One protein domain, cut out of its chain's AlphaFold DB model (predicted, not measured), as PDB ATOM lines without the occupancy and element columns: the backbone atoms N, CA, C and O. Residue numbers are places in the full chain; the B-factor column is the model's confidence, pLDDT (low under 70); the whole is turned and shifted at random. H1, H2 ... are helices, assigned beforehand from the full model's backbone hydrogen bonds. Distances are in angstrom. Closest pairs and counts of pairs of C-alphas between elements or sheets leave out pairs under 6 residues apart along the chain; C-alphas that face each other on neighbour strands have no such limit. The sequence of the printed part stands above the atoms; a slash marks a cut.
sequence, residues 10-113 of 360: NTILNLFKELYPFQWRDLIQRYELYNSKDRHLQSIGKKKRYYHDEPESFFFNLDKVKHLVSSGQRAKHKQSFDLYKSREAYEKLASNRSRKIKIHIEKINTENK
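What this domain is: This is residues 10 to 113 of the 360 residues of the protein "TIR domain protein" of Yersinia frederiksenii Y225 (UniProt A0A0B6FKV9). A loose, flat frame of helices: short H1 lies near the middle, long H2 runs out from it to one side, and long H6 passes H1 on another side, with residues 83 to 89 and 106 to 112 sticking out at its two ends. The link after H2 folds back along H2, and short H3, H4 and H5 follow in a row toward the start of H6. The printed part has 104 residues with six named helices, H1 to H6 in chain order, and no named strand: all helix. It is loose, with a radius of gyration of the C-alphas of 18.6 A, and spans 58 by 44 by 15 A.

How they stand to each other: H6, residues 83 to 112, only just touches H1, residues 10 to 19, with 3 pairs of C-alphas within 8 A, through its residues 94 to 98 alone; the closest C-alphas, Leu 19 and Arg 97, are 6.0 A apart, at a steep tilt of 50 degrees, the same way. H2, residues 21 to 43, is close to H1 but not clearly touching, about perpendicular at 74 degrees, with C-alphas 17 and 24 closest at 6.0 A. H2 touches H3, residues 55 to 61, with its residues 24 to 31 alone, closest at the C-alphas of Ile 28 and Pro 55, 5.8 A. H4, residues 63 to 69, touches no helix but is near H1, H3 and H5, residues 71 to 79. H5 and H6 are apart. Every O i to N i+4 pair is within hydrogen-bond range in the six helices.

Where its parts are: H6 is 42.2 A long, from C-alpha 83 at (-22.126, -12.217, -17.001) to C-alpha 112 at (-6.606, -49.914, -27.810). H2 measures 32.6 A, H1 14.0 A from C-alpha 10 at (-3.319, -18.424, -16.853), H5 12.4 A, H4 10.1 A and H3 9.8 A.

The domain as a whole: The C-alphas farthest apart, Gly 45 and Tyr 84, are 58.6 A apart. The printed part has no cut, the link from H2 to H3 is long, and no printed residue is under 70 in pLDDT.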
ATOM      1  N   ASN A  10      -3.028 -17.146 -17.498       95.19
ATOM      2  CA  ASN A  10      -3.319 -18.424 -16.853       95.19
ATOM      3  C   ASN A  10      -4.777 -18.835 -17.047       95.19
ATOM      4  O   ASN A  10      -5.061 -19.996 -17.329       95.19
ATOM      5  N   THR A  11      -5.696 -17.875 -16.983       96.00
ATOM      6  CA  THR A  11      -7.119 -18.098 -17.248       96.00
ATOM      7  C   THR A  11      -7.329 -18.671 -18.648       96.00
ATOM      8  O   THR A  11      -8.024 -19.671 -18.815       96.00
ATOM      9  N   ILE A  12      -6.687 -18.084 -19.666       95.75
ATOM     10  CA  ILE A  12      -6.803 -18.560 -21.052       95.75
ATOM     11  C   ILE A  12      -6.178 -19.947 -21.213       95.75
ATOM     12  O   ILE A  12      -6.767 -20.807 -21.871       95.75
ATOM     13  N   LEU A  13      -5.004 -20.176 -20.621       97.19
ATOM     14  CA  LEU A  13      -4.333 -21.470 -20.685       97.19
ATOM     15  C   LEU A  13      -5.180 -22.574 -20.042       97.19
ATOM     16  O   LEU A  13      -5.350 -23.635 -20.639       97.19
ATOM     17  N   ASN A  14      -5.755 -22.320 -18.867       97.06
ATOM     18  CA  ASN A  14      -6.598 -23.285 -18.162       97.06
ATOM     19  C   ASN A  14      -7.876 -23.596 -18.948       97.06
ATOM     20  O   ASN A  14      -8.188 -24.767 -19.151       97.06
ATOM     21  N   LEU A  15      -8.543 -22.575 -19.499       96.31
ATOM     22  CA  LEU A  15      -9.694 -22.771 -20.387       96.31
ATOM     23  C   LEU A  15      -9.327 -23.578 -21.640       96.31
ATOM     24  O   LEU A  15     -10.113 -24.401 -22.105       96.31
ATOM     25  N   PHE A  16      -8.131 -23.372 -22.197       96.69
ATOM     26  CA  PHE A  16      -7.658 -24.158 -23.333       96.69
ATOM     27  C   PHE A  16      -7.386 -25.615 -22.949       96.69
ATOM     28  O   PHE A  16      -7.828 -26.514 -23.663       96.69
ATOM     29  N   LYS A  17      -6.712 -25.859 -21.819       97.44
ATOM     30  CA  LYS A  17      -6.453 -27.206 -21.287       97.44
ATOM     31  C   LYS A  17      -7.766 -27.956 -21.021       97.44
ATOM     32  O   LYS A  17      -7.874 -29.124 -21.383       97.44
ATOM     33  N   GLU A  18      -8.771 -27.278 -20.471       96.25
ATOM     34  CA  GLU A  18     -10.090 -27.852 -20.186       96.25
ATOM     35  C   GLU A  18     -10.895 -28.155 -21.458       96.25
ATOM     36  O   GLU A  18     -11.383 -29.269 -21.655       96.25
ATOM     37  N   LEU A  19     -11.043 -27.171 -22.349       96.75
ATOM     38  CA  LEU A  19     -11.931 -27.284 -23.510       96.75
ATOM     39  C   LEU A  19     -11.263 -28.004 -24.692       96.75
ATOM     40  O   LEU A  19     -11.943 -28.600 -25.537       96.75
ATOM     41  N   TYR A  20      -9.933 -27.972 -24.781       96.94
ATOM     42  CA  TYR A  20      -9.127 -28.530 -25.873       96.94
ATOM     43  C   TYR A  20      -7.992 -29.445 -25.369       96.94
ATOM     44  O   TYR A  20      -6.847 -29.313 -25.812       96.94
ATOM     45  N   PRO A  21      -8.293 -30.443 -24.512       96.94
ATOM     46  CA  PRO A  21      -7.274 -31.255 -23.847       96.94
ATOM     47  C   PRO A  21      -6.419 -32.060 -24.832       96.94
ATOM     48  O   PRO A  21      -5.231 -32.252 -24.599       96.94
ATOM     49  N   PHE A  22      -6.983 -32.498 -25.963       95.38
ATOM     50  CA  PHE A  22      -6.235 -33.235 -26.987       95.38
ATOM     51  C   PHE A  22      -5.293 -32.345 -27.787       95.38
ATOM     52  O   PHE A  22      -4.173 -32.750 -28.057       95.38
ATOM     53  N   GLN A  23      -5.697 -31.113 -28.106       95.75
ATOM     54  CA  GLN A  23      -4.799 -30.155 -28.752       95.75
ATOM     55  C   GLN A  23      -3.639 -29.780 -27.821       95.75
ATOM     56  O   GLN A  23      -2.506 -29.632 -28.272       95.75
ATOM     57  N   TRP A  24      -3.920 -29.651 -26.522       97.50
ATOM     58  CA  TRP A  24      -2.889 -29.440 -25.512       97.50
ATOM     59  C   TRP A  24      -1.946 -30.647 -25.394       97.50
ATOM     60  O   TRP A  24      -0.728 -30.489 -25.436       97.50
ATOM     61  N   ARG A  25      -2.499 -31.863 -25.333       96.50
ATOM     62  CA  ARG A  25      -1.726 -33.112 -25.316       96.50
ATOM     63  C   ARG A  25      -0.855 -33.269 -26.566       96.50
ATOM     64  O   ARG A  25       0.306 -33.640 -26.442       96.50
ATOM     65  N   ASP A  26      -1.385 -32.963 -27.748       95.75
ATOM     66  CA  ASP A  26      -0.636 -32.992 -29.008       95.75
ATOM     67  C   ASP A  26       0.549 -32.025 -28.973       95.75
ATOM     68  O   ASP A  26       1.629 -32.356 -29.456       95.75
ATOM     69  N   LEU A  27       0.369 -30.837 -28.386       96.62
ATOM     70  CA  LEU A  27       1.445 -29.860 -28.234       96.62
ATOM     71  C   LEU A  27       2.553 -30.367 -27.300       96.62
ATOM     72  O   LEU A  27       3.729 -30.206 -27.629       96.62
ATOM     73  N   ILE A  28       2.188 -31.016 -26.189       97.56
ATOM     74  CA  ILE A  28       3.143 -31.661 -25.275       97.56
ATOM     75  C   ILE A  28       3.929 -32.752 -26.008       97.56
ATOM     76  O   ILE A  28       5.152 -32.673 -26.092       97.56
ATOM     77  N   GLN A  29       3.237 -33.716 -26.620       96.19
ATOM     78  CA  GLN A  29       3.890 -34.827 -27.321       96.19
ATOM     79  C   GLN A  29       4.770 -34.338 -28.479       96.19
ATOM     80  O   GLN A  29       5.851 -34.867 -28.737       96.19
ATOM     81  N   ARG A  30       4.327 -33.293 -29.186       95.44
ATOM     82  CA  ARG A  30       5.113 -32.643 -30.234       95.44
ATOM     83  C   ARG A  30       6.423 -32.082 -29.684       95.44
ATOM     84  O   ARG A  30       7.464 -32.287 -30.313       95.44
ATOM     85  N   TYR A  31       6.374 -31.374 -28.557       96.81
ATOM     86  CA  TYR A  31       7.565 -30.856 -27.891       96.81
ATOM     87  C   TYR A  31       8.500 -31.998 -27.476       96.81
ATOM     88  O   TYR A  31       9.669 -31.993 -27.861       96.81
ATOM     89  N   GLU A  32       7.979 -33.016 -26.790       95.25
ATOM     90  CA  GLU A  32       8.747 -34.181 -26.337       95.25
ATOM     91  C   GLU A  32       9.452 -34.897 -27.496       95.25
ATOM     92  O   GLU A  32      10.654 -35.169 -27.420       95.25
ATOM     93  N   LEU A  33       8.742 -35.125 -28.608       93.44
ATOM     94  CA  LEU A  33       9.276 -35.779 -29.802       93.44
ATOM     95  C   LEU A  33      10.449 -34.998 -30.410       93.44
ATOM     96  O   LEU A  33      11.507 -35.569 -30.688       93.44
ATOM     97  N   TYR A  34      10.279 -33.696 -30.653       94.12
ATOM     98  CA  TYR A  34      11.330 -32.891 -31.284       94.12
ATOM     99  C   TYR A  34      12.491 -32.600 -30.334       94.12
ATOM    100  O   TYR A  34      13.643 -32.621 -30.770       94.12
ATOM    101  N   ASN A  35      12.215 -32.418 -29.044       95.19
ATOM    102  CA  ASN A  35      13.250 -32.276 -28.030       95.19
ATOM    103  C   ASN A  35      14.060 -33.574 -27.877       95.19
ATOM    104  O   ASN A  35      15.284 -33.532 -27.797       95.19
ATOM    105  N   SER A  36      13.416 -34.746 -27.913       92.81
ATOM    106  CA  SER A  36      14.105 -36.045 -27.936       92.81
ATOM    107  C   SER A  36      15.026 -36.183 -29.155       92.81
ATOM    108  O   SER A  36      16.189 -36.568 -29.020       92.81
ATOM    109  N   LYS A  37      14.562 -35.767 -30.342       92.25
ATOM    110  CA  LYS A  37      15.388 -35.746 -31.562       92.25
ATOM    111  C   LYS A  37      16.591 -34.813 -31.438       92.25
ATOM    112  O   LYS A  37      17.687 -35.187 -31.847       92.25
ATOM    113  N   ASP A  38      16.408 -33.628 -30.864       95.69
ATOM    114  CA  ASP A  38      17.506 -32.691 -30.614       95.69
ATOM    115  C   ASP A  38      18.505 -33.243 -29.586       95.69
ATOM    116  O   ASP A  38      19.710 -33.186 -29.834       95.69
ATOM    117  N   ARG A  39      18.034 -33.860 -28.492       95.38
ATOM    118  CA  ARG A  39      18.894 -34.544 -27.510       95.38
ATOM    119  C   ARG A  39      19.714 -35.661 -28.155       95.38
ATOM    120  O   ARG A  39      20.916 -35.742 -27.920       95.38
ATOM    121  N   HIS A  40      19.096 -36.472 -29.014       93.44
ATOM    122  CA  HIS A  40      19.802 -37.516 -29.755       93.44
ATOM    123  C   HIS A  40      20.851 -36.945 -30.721       93.44
ATOM    124  O   HIS A  40      21.951 -37.479 -30.822       93.44
ATOM    125  N   LEU A  41      20.554 -35.845 -31.424       95.00
ATOM    126  CA  LEU A  41      21.545 -35.181 -32.278       95.00
ATOM    127  C   LEU A  41      22.755 -34.723 -31.458       95.00
ATOM    128  O   LEU A  41      23.889 -34.983 -31.857       95.00
ATOM    129  N   GLN A  42      22.521 -34.112 -30.298       96.38
ATOM    130  CA  GLN A  42      23.592 -33.683 -29.402       96.38
ATOM    131  C   GLN A  42      24.407 -34.860 -28.856       96.38
ATOM    132  O   GLN A  42      25.631 -34.765 -28.820       96.38
ATOM    133  N   SER A  43      23.764 -35.981 -28.500       96.44
ATOM    134  CA  SER A  43      24.469 -37.161 -27.980       96.44
ATOM    135  C   SER A  43      25.432 -37.781 -28.998       96.44
ATOM    136  O   SER A  43      26.376 -38.456 -28.607       96.44
ATOM    137  N   ILE A  44      25.216 -37.548 -30.297       96.19
ATOM    138  CA  ILE A  44      26.118 -37.973 -31.381       96.19
ATOM    139  C   ILE A  44      26.994 -36.827 -31.921       96.19
ATOM    140  O   ILE A  44      27.490 -36.902 -33.047       96.19
ATOM    141  N   GLY A  45      27.149 -35.738 -31.159       95.25
ATOM    142  CA  GLY A  45      28.013 -34.602 -31.501       95.25
ATOM    143  C   GLY A  45      27.463 -33.657 -32.577       95.25
ATOM    144  O   GLY A  45      28.198 -32.821 -33.099       95.25
ATOM    145  N   LYS A  46      26.179 -33.760 -32.941       96.62
ATOM    146  CA  LYS A  46      25.525 -32.878 -33.923       96.62
ATOM    147  C   LYS A  46      24.791 -31.726 -33.234       96.62
ATOM    148  O   LYS A  46      24.300 -31.841 -32.115       96.62
ATOM    149  N   LYS A  47      24.673 -30.595 -33.934       95.94
ATOM    150  CA  LYS A  47      23.906 -29.433 -33.457       95.94
ATOM    151  C   LYS A  47      22.404 -29.742 -33.425       95.94
ATOM    152  O   LYS A  47      21.909 -30.484 -34.278       95.94
ATOM    153  N   LYS A  48      21.689 -29.114 -32.482       95.25
ATOM    154  CA  LYS A  48      20.219 -29.101 -32.462       95.25
ATOM    155  C   LYS A  48      19.685 -28.561 -33.791       95.25
ATOM    156  O   LYS A  48      20.303 -27.694 -34.416       95.25
ATOM    157  N   ARG A  49      18.544 -29.092 -34.220       93.50
ATOM    158  CA  ARG A  49      17.882 -28.748 -35.481       93.50
ATOM    159  C   ARG A  49      16.505 -28.144 -35.260       93.50
ATOM    160  O   ARG A  49      16.118 -27.284 -36.044       93.50
ATOM    161  N   TYR A  50      15.752 -28.640 -34.283       91.88
ATOM    162  CA  TYR A  50      14.327 -28.340 -34.185       91.88
ATOM    163  C   TYR A  50      14.036 -27.133 -33.298       91.88
ATOM    164  O   TYR A  50      13.164 -26.357 -33.671       91.88
ATOM    165  N   TYR A  51      14.762 -26.967 -32.184       91.94
ATOM    166  CA  TYR A  51      14.605 -25.839 -31.248       91.94
ATOM    167  C   TYR A  51      13.134 -25.573 -30.907       91.94
ATOM    168  O   TYR A  51      12.640 -24.457 -31.032       91.94
ATOM    169  N   HIS A  52      12.401 -26.631 -30.563       92.75
ATOM    170  CA  HIS A  52      10.976 -26.504 -30.295       92.75
ATOM    171  C   HIS A  52      10.750 -25.827 -28.939       92.75
ATOM    172  O   HIS A  52      11.281 -26.297 -27.936       92.75
ATOM    173  N   ASP A  53       9.928 -24.778 -28.912       94.38
ATOM    174  CA  ASP A  53       9.522 -24.110 -27.673       94.38
ATOM    175  C   ASP A  53       8.756 -25.063 -26.749       94.38
ATOM    176  O   ASP A  53       8.022 -25.948 -27.214       94.38
ATOM    177  N   GLU A  54       8.880 -24.845 -25.440       96.31
ATOM    178  CA  GLU A  54       8.040 -25.517 -24.448       96.31
ATOM    179  C   GLU A  54       6.548 -25.233 -24.700       96.31
ATOM    180  O   GLU A  54       6.211 -24.151 -25.192       96.31
ATOM    181  N   PRO A  55       5.628 -26.154 -24.355       97.25
ATOM    182  CA  PRO A  55       4.208 -26.021 -24.685       97.25
ATOM    183  C   PRO A  55       3.564 -24.699 -24.244       97.25
ATOM    184  O   PRO A  55       2.813 -24.096 -25.009       97.25
ATOM    185  N   GLU A  56       3.865 -24.222 -23.035       97.06
ATOM    186  CA  GLU A  56       3.300 -22.970 -22.511       97.06
ATOM    187  C   GLU A  56       3.877 -21.751 -23.234       97.06
ATOM    188  O   GLU A  56       3.124 -20.904 -23.717       97.06
ATOM    189  N   SER A  57       5.198 -21.715 -23.415       96.56
ATOM    190  CA  SER A  57       5.890 -20.685 -24.195       96.56
ATOM    191  C   SER A  57       5.364 -20.613 -25.629       96.56
ATOM    192  O   SER A  57       5.031 -19.532 -26.115       96.56
ATOM    193  N   PHE A  58       5.198 -21.761 -26.292       96.44
ATOM    194  CA  PHE A  58       4.605 -21.844 -27.625       96.44
ATOM    195  C   PHE A  58       3.175 -21.291 -27.637       96.44
ATOM    196  O   PHE A  58       2.828 -20.487 -28.502       96.44
ATOM    197  N   PHE A  59       2.346 -21.697 -26.670       97.12
ATOM    198  CA  PHE A  59       0.951 -21.277 -26.566       97.12
ATOM    199  C   PHE A  59       0.813 -19.762 -26.382       97.12
ATOM    200  O   PHE A  59       0.068 -19.120 -27.125       97.12
ATOM    201  N   PHE A  60       1.567 -19.173 -25.452       96.62
ATOM    202  CA  PHE A  60       1.549 -17.729 -25.215       96.62
ATOM    203  C   PHE A  60       2.160 -16.928 -26.367       96.62
ATOM    204  O   PHE A  60       1.816 -15.760 -26.554       96.62
ATOM    205  N   ASN A  61       3.008 -17.555 -27.186       95.81
ATOM    206  CA  ASN A  61       3.588 -16.909 -28.354       95.81
ATOM    207  C   ASN A  61       2.640 -16.772 -29.553       95.81
ATOM    208  O   ASN A  61       2.937 -15.975 -30.447       95.81
ATOM    209  N   LEU A  62       1.500 -17.471 -29.558       96.12
ATOM    210  CA  LEU A  62       0.500 -17.380 -30.622       96.12
ATOM    211  C   LEU A  62      -0.116 -15.977 -30.695       96.12
ATOM    212  O   LEU A  62      -0.619 -15.459 -29.697       96.12
ATOM    213  N   ASP A  63      -0.196 -15.404 -31.899       96.25
ATOM    214  CA  ASP A  63      -0.735 -14.050 -32.123       96.25
ATOM    215  C   ASP A  63      -2.140 -13.863 -31.548       96.25
ATOM    216  O   ASP A  63      -2.467 -12.822 -30.979       96.25
ATOM    217  N   LYS A  64      -2.979 -14.901 -31.644       94.75
ATOM    218  CA  LYS A  64      -4.324 -14.891 -31.059       94.75
ATOM    219  C   LYS A  64      -4.288 -14.782 -29.537       94.75
ATOM    220  O   LYS A  64      -5.093 -14.038 -28.987       94.75
ATOM    221  N   VAL A  65      -3.375 -15.488 -28.873       95.56
ATOM    222  CA  VAL A  65      -3.242 -15.448 -27.412       95.56
ATOM    223  C   VAL A  65      -2.684 -14.094 -26.984       95.56
ATOM    224  O   VAL A  65      -3.314 -13.436 -26.162       95.56
ATOM    225  N   LYS A  66      -1.614 -13.608 -27.632       96.56
ATOM    226  CA  LYS A  66      -1.058 -12.257 -27.414       96.56
ATOM    227  C   LYS A  66      -2.110 -11.163 -27.556       96.56
ATOM    228  O   LYS A  66      -2.205 -10.267 -26.723       96.56
ATOM    229  N   HIS A  67      -2.928 -11.252 -28.601       95.69
ATOM    230  CA  HIS A  67      -4.012 -10.311 -28.828       95.69
ATOM    231  C   HIS A  67      -5.059 -10.371 -27.710       95.69
ATOM    232  O   HIS A  67      -5.420  -9.323 -27.181       95.69
ATOM    233  N   LEU A  68      -5.520 -11.566 -27.321       94.62
ATOM    234  CA  LEU A  68      -6.515 -11.731 -26.254       94.62
ATOM    235  C   LEU A  68      -6.045 -11.119 -24.929       94.62
ATOM    236  O   LEU A  68      -6.813 -10.433 -24.271       94.62
ATOM    237  N   VAL A  69      -4.781 -11.311 -24.557       94.00
ATOM    238  CA  VAL A  69      -4.250 -10.844 -23.262       94.00
ATOM    239  C   VAL A  69      -3.767  -9.394 -23.287       94.00
ATOM    240  O   VAL A  69      -3.415  -8.845 -22.242       94.00
ATOM    241  N   SER A  70      -3.771  -8.750 -24.459       95.62
ATOM    242  CA  SER A  70      -3.373  -7.350 -24.595       95.62
ATOM    243  C   SER A  70      -4.257  -6.428 -23.748       95.62
ATOM    244  O   SER A  70      -5.467  -6.632 -23.617       95.62
ATOM    245  N   SER A  71      -3.656  -5.374 -23.193       94.44
ATOM    246  CA  SER A  71      -4.350  -4.396 -22.343       94.44
ATOM    247  C   SER A  71      -5.585  -3.808 -23.031       94.44
ATOM    248  O   SER A  71      -6.657  -3.745 -22.431       94.44
ATOM    249  N   GLY A  72      -5.462  -3.456 -24.315       95.25
ATOM    250  CA  GLY A  72      -6.560  -2.918 -25.114       95.25
ATOM    251  C   GLY A  72      -7.724  -3.896 -25.289       95.25
ATOM    252  O   GLY A  72      -8.878  -3.493 -25.152       95.25
ATOM    253  N   GLN A  73      -7.458  -5.179 -25.554       94.81
ATOM    254  CA  GLN A  73      -8.527  -6.176 -25.692       94.81
ATOM    255  C   GLN A  73      -9.185  -6.516 -24.359       94.81
ATOM    256  O   GLN A  73     -10.410  -6.615 -24.298       94.81
ATOM    257  N   ARG A  74      -8.407  -6.613 -23.275       95.12
ATOM    258  CA  ARG A  74      -8.947  -6.802 -21.922       95.12
ATOM    259  C   ARG A  74      -9.855  -5.641 -21.516       95.12
ATOM    260  O   ARG A  74     -10.950  -5.879 -21.015       95.12
ATOM    261  N   ALA A  75      -9.452  -4.398 -21.791       95.31
ATOM    262  CA  ALA A  75     -10.272  -3.217 -21.522       95.31
ATOM    263  C   ALA A  75     -11.576  -3.215 -22.339       95.31
ATOM    264  O   ALA A  75     -12.650  -3.010 -21.777       95.31
ATOM    265  N   LYS A  76     -11.501  -3.510 -23.646       94.25
ATOM    266  CA  LYS A  76     -12.687  -3.627 -24.513       94.25
ATOM    267  C   LYS A  76     -13.644  -4.719 -24.037       94.25
ATOM    268  O   LYS A  76     -14.847  -4.486 -23.960       94.25
ATOM    269  N   HIS A  77     -13.118  -5.891 -23.679       93.88
ATOM    270  CA  HIS A  77     -13.918  -6.984 -23.124       93.88
ATOM    271  C   HIS A  77     -14.664  -6.536 -21.870       93.88
ATOM    272  O   HIS A  77     -15.882  -6.668 -21.841       93.88
ATOM    273  N   LYS A  78     -13.966  -5.923 -20.901       94.19
ATOM    274  CA  LYS A  78     -14.571  -5.413 -19.658       94.19
ATOM    275  C   LYS A  78     -15.718  -4.437 -19.905       94.19
ATOM    276  O   LYS A  78     -16.750  -4.556 -19.259       94.19
ATOM    277  N   GLN A  79     -15.557  -3.506 -20.847       94.50
ATOM    278  CA  GLN A  79     -16.598  -2.522 -21.182       94.50
ATOM    279  C   GLN A  79     -17.869  -3.172 -21.744       94.50
ATOM    280  O   GLN A  79     -18.968  -2.696 -21.494       94.50
ATOM    281  N   SER A  80     -17.714  -4.257 -22.504       92.31
ATOM    282  CA  SER A  80     -18.820  -4.983 -23.143       92.31
ATOM    283  C   SER A  80     -19.253  -6.252 -22.394       92.31
ATOM    284  O   SER A  80     -20.013  -7.055 -22.941       92.31
ATOM    285  N   PHE A  81     -18.731  -6.482 -21.183       94.62
ATOM    286  CA  PHE A  81     -18.922  -7.743 -20.474       94.62
ATOM    287  C   PHE A  81     -20.348  -7.880 -19.949       94.62
ATOM    288  O   PHE A  81     -20.904  -6.979 -19.328       94.62
ATOM    289  N   ASP A  82     -20.902  -9.069 -20.147       94.94
ATOM    290  CA  ASP A  82     -22.209  -9.467 -19.655       94.94
ATOM    291  C   ASP A  82     -22.064 -10.868 -19.058       94.94
ATOM    292  O   ASP A  82     -21.689 -11.820 -19.756       94.94
ATOM    293  N   LEU A  83     -22.319 -10.979 -17.752       93.56
ATOM    294  CA  LEU A  83     -22.126 -12.217 -17.001       93.56
ATOM    295  C   LEU A  83     -23.008 -13.345 -17.541       93.56
ATOM    296  O   LEU A  83     -22.532 -14.471 -17.698       93.56
ATOM    297  N   TYR A  84     -24.271 -13.044 -17.847       94.38
ATOM    298  CA  TYR A  84     -25.230 -14.033 -18.321       94.38
ATOM    299  C   TYR A  84     -24.833 -14.543 -19.707       94.38
ATOM    300  O   TYR A  84     -24.676 -15.748 -19.899       94.38
ATOM    301  N   LYS A  85     -24.541 -13.636 -20.650       94.31
ATOM    302  CA  LYS A  85     -24.091 -14.008 -22.004       94.31
ATOM    303  C   LYS A  85     -22.759 -14.748 -21.994       94.31
ATOM    304  O   LYS A  85     -22.532 -15.625 -22.827       94.31
ATOM    305  N   SER A  86     -21.846 -14.387 -21.091       93.19
ATOM    306  CA  SER A  86     -20.569 -15.090 -20.939       93.19
ATOM    307  C   SER A  86     -20.779 -16.523 -20.462       93.19
ATOM    308  O   SER A  86     -20.190 -17.449 -21.021       93.19
ATOM    309  N   ARG A  87     -21.642 -16.708 -19.458       94.88
ATOM    310  CA  ARG A  87     -21.957 -18.015 -18.881       94.88
ATOM    311  C   ARG A  87     -22.685 -18.911 -19.879       94.88
ATOM    312  O   ARG A  87     -22.253 -20.034 -20.107       94.88
ATOM    313  N   GLU A  88     -23.684 -18.377 -20.572       96.38
ATOM    314  CA  GLU A  88     -24.390 -19.084 -21.644       96.38
ATOM    315  C   GLU A  88     -23.431 -19.495 -22.779       96.38
ATOM    316  O   GLU A  88     -23.445 -20.636 -23.251       96.38
ATOM    317  N   ALA A  89     -22.537 -18.591 -23.203       95.56
ATOM    318  CA  ALA A  89     -21.534 -18.897 -24.222       95.56
ATOM    319  C   ALA A  89     -20.558 -19.992 -23.765       95.56
ATOM    320  O   ALA A  89     -20.184 -20.849 -24.574       95.56
ATOM    321  N   TYR A  90     -20.152 -19.970 -22.491       95.94
ATOM    322  CA  TYR A  90     -19.321 -21.006 -21.888       95.94
ATOM    323  C   TYR A  90     -20.032 -22.354 -21.898       95.94
ATOM    324  O   TYR A  90     -19.506 -23.307 -22.461       95.94
ATOM    325  N   GLU A  91     -21.239 -22.431 -21.341       96.12
ATOM    326  CA  GLU A  91     -22.007 -23.673 -21.218       96.12
ATOM    327  C   GLU A  91     -22.265 -24.305 -22.591       96.12
ATOM    328  O   GLU A  91     -22.066 -25.509 -22.787       96.12
ATOM    329  N   LYS A  92     -22.602 -23.479 -23.588       96.69
ATOM    330  CA  LYS A  92     -22.770 -23.920 -24.976       96.69
ATOM    331  C   LYS A  92     -21.478 -24.490 -25.564       96.69
ATOM    332  O   LYS A  92     -21.513 -25.527 -26.237       96.69
ATOM    333  N   LEU A  93     -20.340 -23.827 -25.343       96.94
ATOM    334  CA  LEU A  93     -19.044 -24.304 -25.826       96.94
ATOM    335  C   LEU A  93     -18.621 -25.584 -25.097       96.94
ATOM    336  O   LEU A  93     -18.276 -26.560 -25.762       96.94
ATOM    337  N   ALA A  94     -18.694 -25.597 -23.768       96.88
ATOM    338  CA  ALA A  94     -18.344 -26.723 -22.914       96.88
ATOM    339  C   ALA A  94     -19.159 -27.965 -23.285       96.88
ATOM    340  O   ALA A  94     -18.578 -29.002 -23.582       96.88
ATOM    341  N   SER A  95     -20.484 -27.852 -23.423       96.38
ATOM    342  CA  SER A  95     -21.345 -28.967 -23.845       96.38
ATOM    343  C   SER A  95     -20.936 -29.548 -25.211       96.38
ATOM    344  O   SER A  95     -20.809 -30.767 -25.379       96.38
ATOM    345  N   ASN A  96     -20.639 -28.687 -26.193       96.38
ATOM    346  CA  ASN A  96     -20.166 -29.122 -27.511       96.38
ATOM    347  C   ASN A  96     -18.788 -29.806 -27.430       96.38
ATOM    348  O   ASN A  96     -18.563 -30.851 -28.047       96.38
ATOM    349  N   ARG A  97     -17.863 -29.233 -26.651       96.69
ATOM    350  CA  ARG A  97     -16.506 -29.758 -26.476       96.69
ATOM    351  C   ARG A  97     -16.498 -31.079 -25.718       96.69
ATOM    352  O   ARG A  97     -15.887 -32.015 -26.225       96.69
ATOM    353  N   SER A  98     -17.243 -31.210 -24.625       96.62
ATOM    354  CA  SER A  98     -17.387 -32.455 -23.858       96.62
ATOM    355  C   SER A  98     -17.862 -33.612 -24.733       96.62
ATOM    356  O   SER A  98     -17.298 -34.703 -24.674       96.62
ATOM    357  N   ARG A  99     -18.820 -33.368 -25.640       96.69
ATOM    358  CA  ARG A  99     -19.257 -34.377 -26.620       96.69
ATOM    359  C   ARG A  99     -18.123 -34.813 -27.549       96.69
ATOM    360  O   ARG A  99     -17.917 -36.006 -27.749       96.69
ATOM    361  N   LYS A 100     -17.376 -33.861 -28.122       96.50
ATOM    362  CA  LYS A 100     -16.244 -34.162 -29.019       96.50
ATOM    363  C   LYS A 100     -15.113 -34.887 -28.294       96.50
ATOM    364  O   LYS A 100     -14.509 -35.787 -28.874       96.50
ATOM    365  N   ILE A 101     -14.848 -34.502 -27.049       96.69
ATOM    366  CA  ILE A 101     -13.850 -35.131 -26.186       96.69
ATOM    367  C   ILE A 101     -14.240 -36.586 -25.937       96.69
ATOM    368  O   ILE A 101     -13.442 -37.473 -26.217       96.69
ATOM    369  N   LYS A 102     -15.489 -36.835 -25.522       97.38
ATOM    370  CA  LYS A 102     -16.018 -38.184 -25.294       97.38
ATOM    371  C   LYS A 102     -15.880 -39.077 -26.532       97.38
ATOM    372  O   LYS A 102     -15.292 -40.146 -26.433       97.38
ATOM    373  N   ILE A 103     -16.305 -38.599 -27.705       96.25
ATOM    374  CA  ILE A 103     -16.179 -39.349 -28.971       96.25
ATOM    375  C   ILE A 103     -14.714 -39.686 -29.284       96.25
ATOM    376  O   ILE A 103     -14.413 -40.759 -29.804       96.25
ATOM    377  N   HIS A 104     -13.787 -38.765 -29.019       94.69
ATOM    378  CA  HIS A 104     -12.368 -39.007 -29.266       94.69
ATOM    379  C   HIS A 104     -11.784 -40.047 -28.296       94.69
ATOM    380  O   HIS A 104     -11.067 -40.941 -28.741       94.69
ATOM    381  N   ILE A 105     -12.145 -39.983 -27.008       95.69
ATOM    382  CA  ILE A 105     -11.772 -40.989 -25.996       95.69
ATOM    383  C   ILE A 105     -12.302 -42.367 -26.394       95.69
ATOM    384  O   ILE A 105     -11.546 -43.331 -26.404       95.69
ATOM    385  N   GLU A 106     -13.575 -42.459 -26.776       96.19
ATOM    386  CA  GLU A 106     -14.200 -43.719 -27.189       96.19
ATOM    387  C   GLU A 106     -13.490 -44.343 -28.396       96.19
ATOM    388  O   GLU A 106     -13.279 -45.554 -28.424       96.19
ATOM    389  N   LYS A 107     -13.054 -43.527 -29.367       95.31
ATOM    390  CA  LYS A 107     -12.266 -43.999 -30.516       95.31
ATOM    391  C   LYS A 107     -10.915 -44.564 -30.091       95.31
ATOM    392  O   LYS A 107     -10.599 -45.682 -30.482       95.31
ATOM    393  N   ILE A 108     -10.154 -43.833 -29.272       94.69
ATOM    394  CA  ILE A 108      -8.856 -44.306 -28.763       94.69
ATOM    395  C   ILE A 108      -9.037 -45.605 -27.969       94.69
ATOM    396  O   ILE A 108      -8.325 -46.577 -28.203       94.69
ATOM    397  N   ASN A 109     -10.026 -45.652 -27.073       93.75
ATOM    398  CA  ASN A 109     -10.305 -46.831 -26.254       93.75
ATOM    399  C   ASN A 109     -10.719 -48.037 -27.106       93.75
ATOM    400  O   ASN A 109     -10.341 -49.160 -26.795       93.75
ATOM    401  N   THR A 110     -11.472 -47.813 -28.185       93.94
ATOM    402  CA  THR A 110     -11.864 -48.875 -29.122       93.94
ATOM    403  C   THR A 110     -10.650 -49.445 -29.848       93.94
ATOM    404  O   THR A 110     -10.513 -50.662 -29.930       93.94
ATOM    405  N   GLU A 111      -9.750 -48.589 -30.341       92.12
ATOM    406  CA  GLU A 111      -8.531 -49.024 -31.037       92.12
ATOM    407  C   GLU A 111      -7.572 -49.756 -30.080       92.12
ATOM    408  O   GLU A 111      -7.007 -50.783 -30.443       92.12
ATOM    409  N   ASN A 112      -7.459 -49.296 -28.829       91.88
ATOM    410  CA  ASN A 112      -6.606 -49.914 -27.810       91.88
ATOM    411  C   ASN A 112      -7.265 -51.085 -27.059       91.88
ATOM    412  O   ASN A 112      -6.604 -51.716 -26.237       91.88
ATOM    413  N   LYS A 113      -8.536 -51.423 -27.332       92.56
ATOM    414  CA  LYS A 113      -9.298 -52.442 -26.578       92.56
ATOM    415  C   LYS A 113      -8.569 -53.788 -26.514       92.56
ATOM    416  O   LYS A 113      -8.536 -54.448 -25.473       92.56
TER     417      LYS A 113